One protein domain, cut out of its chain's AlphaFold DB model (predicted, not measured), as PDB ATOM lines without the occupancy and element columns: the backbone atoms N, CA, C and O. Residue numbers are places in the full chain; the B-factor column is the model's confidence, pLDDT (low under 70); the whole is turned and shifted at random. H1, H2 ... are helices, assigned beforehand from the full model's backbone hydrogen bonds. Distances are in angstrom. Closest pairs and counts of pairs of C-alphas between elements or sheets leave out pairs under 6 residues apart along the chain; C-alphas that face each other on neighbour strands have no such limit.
ATOM      1  N   SER A  27     400.891   7.583  35.420       94.06
ATOM      2  CA  SER A  27     400.864   8.393  34.198       94.06
ATOM      3  C   SER A  27     399.726   8.023  33.242       94.06
ATOM      4  O   SER A  27     399.215   8.911  32.561       94.06
ATOM      5  N   ALA A  28     399.276   6.761  33.224       95.81
ATOM      6  CA  ALA A  28     398.155   6.320  32.392       95.81
ATOM      7  C   ALA A  28     396.836   7.010  32.782       95.81
ATOM      8  O   ALA A  28     395.944   7.157  31.947       95.81
ATOM      9  N   MET A  29     396.735   7.459  34.036       96.69
ATOM     10  CA  MET A  29     395.586   8.177  34.588       96.69
ATOM     11  C   MET A  29     395.639   9.691  34.336       96.69
ATOM     12  O   MET A  29     394.660  10.384  34.609       96.69
ATOM     13  N   THR A  30     396.759  10.227  33.844       96.31
ATOM     14  CA  THR A  30     396.897  11.666  33.571       96.31
ATOM     15  C   THR A  30     396.324  12.033  32.206       96.31
ATOM     16  O   THR A  30     396.406  11.254  31.255       96.31
ATOM     17  N   VAL A  31     395.763  13.239  32.093       95.69
ATOM     18  CA  VAL A  31     395.196  13.745  30.834       95.69
ATOM     19  C   VAL A  31     396.154  14.744  30.185       95.69
ATOM     20  O   VAL A  31     396.657  15.666  30.833       95.69
ATOM     21  N   ALA A  32     396.414  14.568  28.889       94.00
ATOM     22  CA  ALA A  32     397.241  15.491  28.117       94.00
ATOM     23  C   ALA A  32     396.619  16.898  28.087       94.00
ATOM     24  O   ALA A  32     395.409  17.049  27.942       94.00
ATOM     25  N   GLY A  33     397.451  17.933  28.231       95.44
ATOM     26  CA  GLY A  33     397.007  19.334  28.234       95.44
ATOM     27  C   GLY A  33     396.452  19.843  29.569       95.44
ATOM     28  O   GLY A  33     396.282  21.048  29.724       95.44
ATOM     29  N   PHE A  34     396.247  18.970  30.558       96.62
ATOM     30  CA  PHE A  34     395.791  19.355  31.893       96.62
ATOM     31  C   PHE A  34     396.876  19.094  32.937       96.62
ATOM     32  O   PHE A  34     397.641  18.134  32.835       96.62
ATOM     33  N   LYS A  35     396.960  19.961  33.948       96.25
ATOM     34  CA  LYS A  35     397.908  19.822  35.068       96.25
ATOM     35  C   LYS A  35     397.287  19.121  36.277       96.25
ATOM     36  O   LYS A  35     397.967  18.391  36.975       96.25
ATOM     37  N   ASN A  36     395.984  19.281  36.477       95.25
ATOM     38  CA  ASN A  36     395.262  18.893  37.689       95.25
ATOM     39  C   ASN A  36     394.064  17.967  37.409       95.25
ATOM     40  O   ASN A  36     393.108  17.941  38.180       95.25
ATOM     41  N   LEU A  37     394.096  17.223  36.298       95.81
ATOM     42  CA  LEU A  37     393.025  16.307  35.910       95.81
ATOM     43  C   LEU A  37     393.531  14.864  35.875       95.81
ATOM     44  O   LEU A  37     394.463  14.540  35.134       95.81
ATOM     45  N   LEU A  38     392.869  14.006  36.652       97.19
ATOM     46  CA  LEU A  38     393.041  12.557  36.631       97.19
ATOM     47  C   LEU A  38     391.750  11.878  36.186       97.19
ATOM     48  O   LEU A  38     390.648  12.334  36.487       97.19
ATOM     49  N   VAL A  39     391.909  10.750  35.507       96.81
ATOM     50  CA  VAL A  39     390.827   9.864  35.084       96.81
ATOM     51  C   VAL A  39     391.064   8.459  35.636       96.81
ATOM     52  O   VAL A  39     392.203   8.044  35.834       96.81
ATOM     53  N   ALA A  40     389.989   7.719  35.904       95.94
ATOM     54  CA  ALA A  40     390.051   6.377  36.477       95.94
ATOM     55  C   ALA A  40     389.085   5.430  35.755       95.94
ATOM     56  O   ALA A  40     387.964   5.800  35.404       95.94
ATOM     57  N   GLY A  41     389.510   4.183  35.548       94.31
ATOM     58  CA  GLY A  41     388.714   3.175  34.846       94.31
ATOM     59  C   GLY A  41     388.939   3.194  33.335       94.31
ATOM     60  O   GLY A  41     390.069   3.254  32.867       94.31
ATOM     61  N   LYS A  42     387.864   3.095  32.544       93.50
ATOM     62  CA  LYS A  42     387.962   2.924  31.079       93.50
ATOM     63  C   LYS A  42     388.555   4.128  30.341       93.50
ATOM     64  O   LYS A  42     389.024   3.965  29.225       93.50
ATOM     65  N   CYS A  43     388.499   5.318  30.928       93.12
ATOM     66  CA  CYS A  43     388.964   6.558  30.307       93.12
ATOM     67  C   CYS A  43     390.479   6.793  30.433       93.12
ATOM     68  O   CYS A  43     390.968   7.787  29.904       93.12
ATOM     69  N   ILE A  44     391.216   5.905  31.109       96.19
ATOM     70  CA  ILE A  44     392.682   5.974  31.181       96.19
ATOM     71  C   ILE A  44     393.323   5.548  29.855       96.19
ATOM     72  O   ILE A  44     392.723   4.820  29.060       96.19
ATOM     73  N   SER A  45     394.578   5.940  29.659       94.94
ATOM     74  CA  SER A  45     395.365   5.528  28.498       94.94
ATOM     75  C   SER A  45     395.750   4.047  28.583       94.94
ATOM     76  O   SER A  45     396.370   3.616  29.553       94.94
ATOM     77  N   GLY A  46     395.428   3.271  27.552       91.81
ATOM     78  CA  GLY A  46     395.794   1.861  27.453       91.81
ATOM     79  C   GLY A  46     395.459   1.292  26.080       91.81
ATOM     80  O   GLY A  46     394.568   1.794  25.395       91.81
ATOM     81  N   ASP A  47     396.182   0.253  25.663       91.12
ATOM     82  CA  ASP A  47     395.829  -0.491  24.456       91.12
ATOM     83  C   ASP A  47     394.607  -1.402  24.693       91.12
ATOM     84  O   ASP A  47     394.107  -1.564  25.814       91.12
ATOM     85  N   GLN A  48     394.108  -2.014  23.620       87.75
ATOM     86  CA  GLN A  48     392.936  -2.887  23.683       87.75
ATOM     87  C   GLN A  48     393.138  -4.081  24.636       87.75
ATOM     88  O   GLN A  48     392.196  -4.498  25.315       87.75
ATOM     89  N   VAL A  49     394.351  -4.637  24.700       86.00
ATOM     90  CA  VAL A  49     394.663  -5.826  25.505       86.00
ATOM     91  C   VAL A  49     394.732  -5.457  26.985       86.00
ATOM     92  O   VAL A  49     394.095  -6.114  27.808       86.00
ATOM     93  N   ALA A  50     395.409  -4.369  27.330       88.31
ATOM     94  CA  ALA A  50     395.454  -3.810  28.671       88.31
ATOM     95  C   ALA A  50     394.044  -3.460  29.158       88.31
ATOM     96  O   ALA A  50     393.644  -3.909  30.236       88.31
ATOM     97  N   MET A  51     393.242  -2.763  28.339       90.50
ATOM     98  CA  MET A  51     391.851  -2.430  28.677       90.50
ATOM     99  C   MET A  51     391.007  -3.687  28.908       90.50
ATOM    100  O   MET A  51     390.101  -3.694  29.750       90.50
ATOM    101  N   SER A  52     391.316  -4.785  28.214       87.75
ATOM    102  CA  SER A  52     390.642  -6.058  28.448       87.75
ATOM    103  C   SER A  52     390.878  -6.616  29.865       87.75
ATOM    104  O   SER A  52     390.056  -7.383  30.364       87.75
ATOM    105  N   SER A  53     391.940  -6.182  30.543       87.81
ATOM    106  CA  SER A  53     392.307  -6.637  31.880       87.81
ATOM    107  C   SER A  53     391.934  -5.624  32.973       87.81
ATOM    108  O   SER A  53     391.239  -5.991  33.919       87.81
ATOM    109  N   TYR A  54     392.279  -4.337  32.828       90.94
ATOM    110  CA  TYR A  54     392.074  -3.347  33.900       90.94
ATOM    111  C   TYR A  54     390.645  -2.793  34.008       90.94
ATOM    112  O   TYR A  54     390.348  -2.037  34.931       90.94
ATOM    113  N   ARG A  55     389.727  -3.135  33.090       91.81
ATOM    114  CA  ARG A  55     388.338  -2.623  33.125       91.81
ATOM    115  C   ARG A  55     387.462  -3.227  34.231       91.81
ATOM    116  O   ARG A  55     386.257  -2.971  34.247       91.81
ATOM    117  N   MET A  56     388.019  -4.088  35.080       91.38
ATOM    118  CA  MET A  56     387.281  -4.733  36.161       91.38
ATOM    119  C   MET A  56     387.014  -3.750  37.304       91.38
ATOM    120  O   MET A  56     387.852  -2.912  37.625       91.38
ATOM    121  N   THR A  57     385.861  -3.890  37.959       93.81
ATOM    122  CA  THR A  57     385.460  -3.065  39.109       93.81
ATOM    123  C   THR A  57     386.547  -2.897  40.179       93.81
ATOM    124  O   THR A  57     386.803  -1.749  40.529       93.81
ATOM    125  N   PRO A  58     387.245  -3.950  40.667       90.31
ATOM    126  CA  PRO A  58     388.300  -3.768  41.670       90.31
ATOM    127  C   PRO A  58     389.428  -2.843  41.197       90.31
ATOM    128  O   PRO A  58     389.856  -1.964  41.941       90.31
ATOM    129  N   SER A  59     389.860  -2.971  39.941       91.69
ATOM    130  CA  SER A  59     390.873  -2.093  39.346       91.69
ATOM    131  C   SER A  59     390.370  -0.651  39.232       91.69
ATOM    132  O   SER A  59     391.098   0.284  39.558       91.69
ATOM    133  N   CYS A  60     389.110  -0.456  38.827       94.00
ATOM    134  CA  CYS A  60     388.470   0.863  38.785       94.00
ATOM    135  C   CYS A  60     388.394   1.519  40.170       94.00
ATOM    136  O   CYS A  60     388.707   2.702  40.294       94.00
ATOM    137  N   CYS A  61     388.026   0.764  41.208       93.44
ATOM    138  CA  CYS A  61     387.984   1.256  42.585       93.44
ATOM    139  C   CYS A  61     389.377   1.652  43.088       93.44
ATOM    140  O   CYS A  61     389.534   2.743  43.631       93.44
ATOM    141  N   ALA A  62     390.395   0.818  42.847       92.06
ATOM    142  CA  ALA A  62     391.776   1.120  43.225       92.06
ATOM    143  C   ALA A  62     392.306   2.386  42.523       92.06
ATOM    144  O   ALA A  62     392.920   3.238  43.160       92.06
ATOM    145  N   MET A  63     392.010   2.559  41.231       95.19
ATOM    146  CA  MET A  63     392.340   3.794  40.510       95.19
ATOM    147  C   MET A  63     391.594   5.012  41.063       95.19
ATOM    148  O   MET A  63     392.181   6.083  41.177       95.19
ATOM    149  N   GLY A  64     390.317   4.871  41.429       95.12
ATOM    150  CA  GLY A  64     389.548   5.948  42.059       95.12
ATOM    151  C   GLY A  64     390.162   6.398  43.387       95.12
ATOM    152  O   GLY A  64     390.360   7.595  43.596       95.12
ATOM    153  N   GLN A  65     390.545   5.438  44.235       94.50
ATOM    154  CA  GLN A  65     391.280   5.705  45.472       94.50
ATOM    155  C   GLN A  65     392.586   6.448  45.178       94.50
ATOM    156  O   GLN A  65     392.854   7.488  45.774       94.50
ATOM    157  N   ALA A  66     393.368   5.964  44.208       94.69
ATOM    158  CA  ALA A  66     394.632   6.590  43.853       94.69
ATOM    159  C   ALA A  66     394.468   8.028  43.346       94.69
ATOM    160  O   ALA A  66     395.237   8.904  43.740       94.69
ATOM    161  N   ALA A  67     393.446   8.290  42.527       96.38
ATOM    162  CA  ALA A  67     393.145   9.629  42.036       96.38
ATOM    163  C   ALA A  67     392.751  10.587  43.171       96.38
ATOM    164  O   ALA A  67     393.255  11.709  43.229       96.38
ATOM    165  N   GLY A  68     391.898  10.140  44.097       95.88
ATOM    166  CA  GLY A  68     391.487  10.936  45.255       95.88
ATOM    167  C   GLY A  68     392.649  11.245  46.202       95.88
ATOM    168  O   GLY A  68     392.858  12.401  46.570       95.88
ATOM    169  N   SER A  69     393.456  10.236  46.548       96.00
ATOM    170  CA  SER A  69     394.641  10.412  47.396       96.00
ATOM    171  C   SER A  69     395.686  11.323  46.748       96.00
ATOM    172  O   SER A  69     396.279  12.154  47.434       96.00
ATOM    173  N   ALA A  70     395.881  11.219  45.430       96.44
ATOM    174  CA  ALA A  70     396.764  12.111  44.688       96.44
ATOM    175  C   ALA A  70     396.264  13.562  44.705       96.44
ATOM    176  O   ALA A  70     397.055  14.471  44.946       96.44
ATOM    177  N   ALA A  71     394.961  13.788  44.505       96.44
ATOM    178  CA  ALA A  71     394.369  15.123  44.581       96.44
ATOM    179  C   ALA A  71     394.515  15.733  45.986       96.44
ATOM    180  O   ALA A  71     394.916  16.887  46.121       96.44
ATOM    181  N   TYR A  72     394.267  14.943  47.037       96.06
ATOM    182  CA  TYR A  72     394.516  15.352  48.422       96.06
ATOM    183  C   TYR A  72     395.981  15.756  48.649       96.06
ATOM    184  O   TYR A  72     396.254  16.811  49.224       96.06
ATOM    185  N   LEU A  73     396.930  14.948  48.166       96.38
ATOM    186  CA  LEU A  73     398.358  15.234  48.287       96.38
ATOM    187  C   LEU A  73     398.771  16.491  47.528       96.38
ATOM    188  O   LEU A  73     399.523  17.294  48.074       96.38
ATOM    189  N   ALA A  74     398.256  16.687  46.314       96.69
ATOM    190  CA  ALA A  74     398.538  17.877  45.522       96.69
ATOM    191  C   ALA A  74     398.107  19.154  46.252       96.69
ATOM    192  O   ALA A  74     398.897  20.091  46.378       96.69
ATOM    193  N   LEU A  75     396.895  19.151  46.821       96.44
ATOM    194  CA  LEU A  75     396.389  20.257  47.636       96.44
ATOM    195  C   LEU A  75     397.251  20.488  48.882       96.44
ATOM    196  O   LEU A  75     397.594  21.625  49.191       96.44
ATOM    197  N   ARG A  76     397.646  19.417  49.581       96.62
ATOM    198  CA  ARG A  76     398.472  19.505  50.794       96.62
ATOM    199  C   ARG A  76     399.890  20.014  50.519       96.62
ATOM    200  O   ARG A  76     400.462  20.686  51.370       96.62
ATOM    201  N   GLN A  77     400.457  19.685  49.360       96.12
ATOM    202  CA  GLN A  77     401.790  20.125  48.935       96.12
ATOM    203  C   GLN A  77     401.770  21.491  48.231       96.12
ATOM    204  O   GLN A  77     402.832  22.052  47.980       96.12
ATOM    205  N   GLY A  78     400.586  22.027  47.913       95.81
ATOM    206  CA  GLY A  78     400.447  23.279  47.170       95.81
ATOM    207  C   GLY A  78     400.918  23.181  45.716       95.81
ATOM    208  O   GLY A  78     401.377  24.176  45.163       95.81
ATOM    209  N   THR A  79     400.839  21.996  45.095       95.69
ATOM    210  CA  THR A  79     401.193  21.813  43.678       95.69
ATOM    211  C   THR A  79     399.957  21.843  42.787       95.69
ATOM    212  O   THR A  79     398.969  21.152  43.033       95.69
ATOM    213  N   GLU A  80     400.028  22.624  41.709       94.44
ATOM    214  CA  GLU A  80     398.996  22.657  40.667       94.44
ATOM    215  C   GLU A  80     399.141  21.511  39.657       94.44
ATOM    216  O   GLU A  80     398.164  21.124  39.017       94.44
ATOM    217  N   ASP A  81     400.359  20.984  39.481       96.25
ATOM    218  CA  ASP A  81     400.609  19.846  38.599       96.25
ATOM    219  C   ASP A  81     400.631  18.552  39.411       96.25
ATOM    220  O   ASP A  81     401.493  18.339  40.269       96.25
ATOM    221  N   ILE A  82     399.675  17.673  39.115       95.69
ATOM    222  CA  ILE A  82     399.495  16.370  39.753       95.69
ATOM    223  C   ILE A  82     400.678  15.430  39.498       95.69
ATOM    224  O   ILE A  82     400.857  14.452  40.215       95.69
ATOM    225  N   ARG A  83     401.505  15.715  38.486       94.50
ATOM    226  CA  ARG A  83     402.719  14.948  38.173       94.50
ATOM    227  C   ARG A  83     403.866  15.242  39.139       94.50
ATOM    228  O   ARG A  83     404.799  14.452  39.208       94.50
ATOM    229  N   ASN A  84     403.784  16.348  39.879       95.44
ATOM    230  CA  ASN A  84     404.814  16.786  40.820       95.44
ATOM    231  C   ASN A  84     404.544  16.337  42.264       95.44
ATOM    232  O   ASN A  84     405.257  16.758  43.172       95.44
ATOM    233  N   ILE A  85     403.521  15.511  42.495       95.62
ATOM    234  CA  ILE A  85     403.255  14.966  43.827       95.62
ATOM    235  C   ILE A  85     404.351  13.985  44.251       95.62
ATOM    236  O   ILE A  85     404.881  13.224  43.438       95.62
ATOM    237  N   ASP A  86     404.635  13.940  45.550       94.44
ATOM    238  CA  ASP A  86     405.498  12.894  46.105       94.44
ATOM    239  C   ASP A  86     404.815  11.514  46.055       94.44
ATOM    240  O   ASP A  86     403.997  11.156  46.911       94.44
ATOM    241  N   LEU A  87     405.195  10.715  45.056       91.31
ATOM    242  CA  LEU A  87     404.692   9.357  44.857       91.31
ATOM    243  C   LEU A  87     405.018   8.417  46.021       91.31
ATOM    244  O   LEU A  87     404.263   7.476  46.252       91.31
ATOM    245  N   LYS A  88     406.102   8.654  46.772       92.56
ATOM    246  CA  LYS A  88     406.455   7.803  47.913       92.56
ATOM    247  C   LYS A  88     405.467   8.009  49.055       92.56
ATOM    248  O   LYS A  88     405.003   7.037  49.647       92.56
ATOM    249  N   THR A  89     405.097   9.261  49.316       94.12
ATOM    250  CA  THR A  89     404.029   9.579  50.270       94.12
ATOM    251  C   THR A  89     402.690   9.008  49.799       94.12
ATOM    252  O   THR A  89     401.975   8.409  50.598       94.12
ATOM    253  N   LEU A  90     402.374   9.103  48.502       93.69
ATOM    254  CA  LEU A  90     401.154   8.504  47.942       93.69
ATOM    255  C   LEU A  90     401.108   6.980  48.146       93.69
ATOM    256  O   LEU A  90     400.092   6.445  48.579       93.69
ATOM    257  N   GLN A  91     402.212   6.280  47.879       91.56
ATOM    258  CA  GLN A  91     402.333   4.841  48.131       91.56
ATOM    259  C   GLN A  91     402.240   4.502  49.625       91.56
ATOM    260  O   GLN A  91     401.676   3.467  49.972       91.56
ATOM    261  N   GLY A  92     402.742   5.378  50.501       93.00
ATOM    262  CA  GLY A  92     402.585   5.257  51.951       93.00
ATOM    263  C   GLY A  92     401.119   5.262  52.385       93.00
ATOM    264  O   GLY A  92     400.714   4.381  53.137       93.00
ATOM    265  N   ILE A  93     400.301   6.164  51.825       92.38
ATOM    266  CA  ILE A  93     398.848   6.202  52.078       92.38
ATOM    267  C   ILE A  93     398.196   4.864  51.704       92.38
ATOM    268  O   ILE A  93     397.310   4.383  52.404       92.38
ATOM    269  N   PHE A  94     398.617   4.237  50.607       91.44
ATOM    270  CA  PHE A  94     398.079   2.937  50.206       91.44
ATOM    271  C   PHE A  94     398.501   1.817  51.160       91.44
ATOM    272  O   PHE A  94     397.658   1.010  51.541       91.44
ATOM    273  N   ALA A  95     399.761   1.806  51.598       88.12
ATOM    274  CA  ALA A  95     400.256   0.824  52.559       88.12
ATOM    275  C   ALA A  95     399.525   0.905  53.912       88.12
ATOM    276  O   ALA A  95     399.218  -0.129  54.491       88.12
ATOM    277  N   GLU A  96     399.187   2.111  54.382       89.19
ATOM    278  CA  GLU A  96     398.378   2.319  55.597       89.19
ATOM    279  C   GLU A  96     396.954   1.749  55.485       89.19
ATOM    280  O   GLU A  96     396.332   1.448  56.498       89.19
ATOM    281  N   ASN A  97     396.438   1.602  54.262       85.81
ATOM    282  CA  ASN A  97     395.113   1.050  53.972       85.81
ATOM    283  C   ASN A  97     395.187  -0.394  53.436       85.81
ATOM    284  O   ASN A  97     394.287  -0.824  52.712       85.81
ATOM    285  N   ASP A  98     396.276  -1.114  53.729       84.00
ATOM    286  CA  ASP A  98     396.529  -2.500  53.303       84.00
ATOM    287  C   ASP A  98     396.456  -2.723  51.775       84.00
ATOM    288  O   ASP A  98     396.217  -3.829  51.281       84.00
ATOM    289  N   LEU A  99     396.687  -1.666  50.990       83.12
ATOM    290  CA  LEU A  99     396.691  -1.707  49.532       83.12
ATOM    291  C   LEU A  99     398.105  -1.996  49.020       83.12
ATOM    292  O   LEU A  99     399.006  -1.155  49.057       83.12
TER     293      LEU A  99
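Overview. This is residues 27 to 99 of the 120 residues of an uncharacterized protein of bioreactor metagenome (UniProt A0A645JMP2). One long helix, H2, forms the beam of a flat domain: H3 crosses its later half on one side, while on the other side lie the looping stretch of residues 27 to 47, which passes beside H2 at residues 37 to 41, and the short helix H1. H1 makes a corner with the first part of H2, and after H2 the chain folds back through residues 78 to 86 to reach H3. The printed part has 73 residues with three named helices, in the order H1, H2, H3, and no named strand; the class is all helix, and the helices hold 38 of the 73 residues. The whole is compact, with a radius of gyration of the C-alphas of 12.6 A, and the C-alphas span 36 by 33 by 14 A.

Along the chain. Begin with the longest helix, H2, residues 57 to 77. Find C-alpha 57 at (385.460, -3.065, 39.109); from there the helix runs 30.0 A to C-alpha 77 at (401.790, 20.125, 48.935). Further on you reach H3, residues 87 to 96, which measures 14.3 A from its first to its last C-alpha and ends with C-alpha 96 at (398.378, 2.319, 55.597). Before H2, look for H1 at residues 48 to 54, 10.3 A from first to last C-alpha. Residues 27 to 47, ahead of H1, form a long stretch with no named element.

Arrangement. Look first at residues 66 to 73 of H2, the part of it that touches H3. The closest C-alphas of the two helices are those of Ala 70 and Leu 90, 6.5 A apart. Their lines stand at a steep tilt of 58 degrees, and they run opposite ways. Now go back to Cys 60: its C-alpha is 7.4 A from that of Tyr 54, the closest pair between H1 and H2, which are close but not clearly touching. The lines of H1 and H2 are about perpendicular, at 80 degrees. H1 and H3 are apart. In H1, H2 and H3, every O i to N i+4 pair of the backbone is within hydrogen-bond range.

Size, cuts and confidence. The two C-alphas farthest apart in the domain are those of Val 49, in H1, and Gly 78, just after H2, at 36.7 A. From the first printed C-alpha, Ser 27, to the last, Leu 99, you cross 18.8 A. The printed part has no cut. The link from H1 to H2 is tight, with 2 residues, and the link from H2 to H3 is short, with 9 residues. In the B-factor column you find a mean pLDDT of the printed part of 93.4, and no printed residue is under 70.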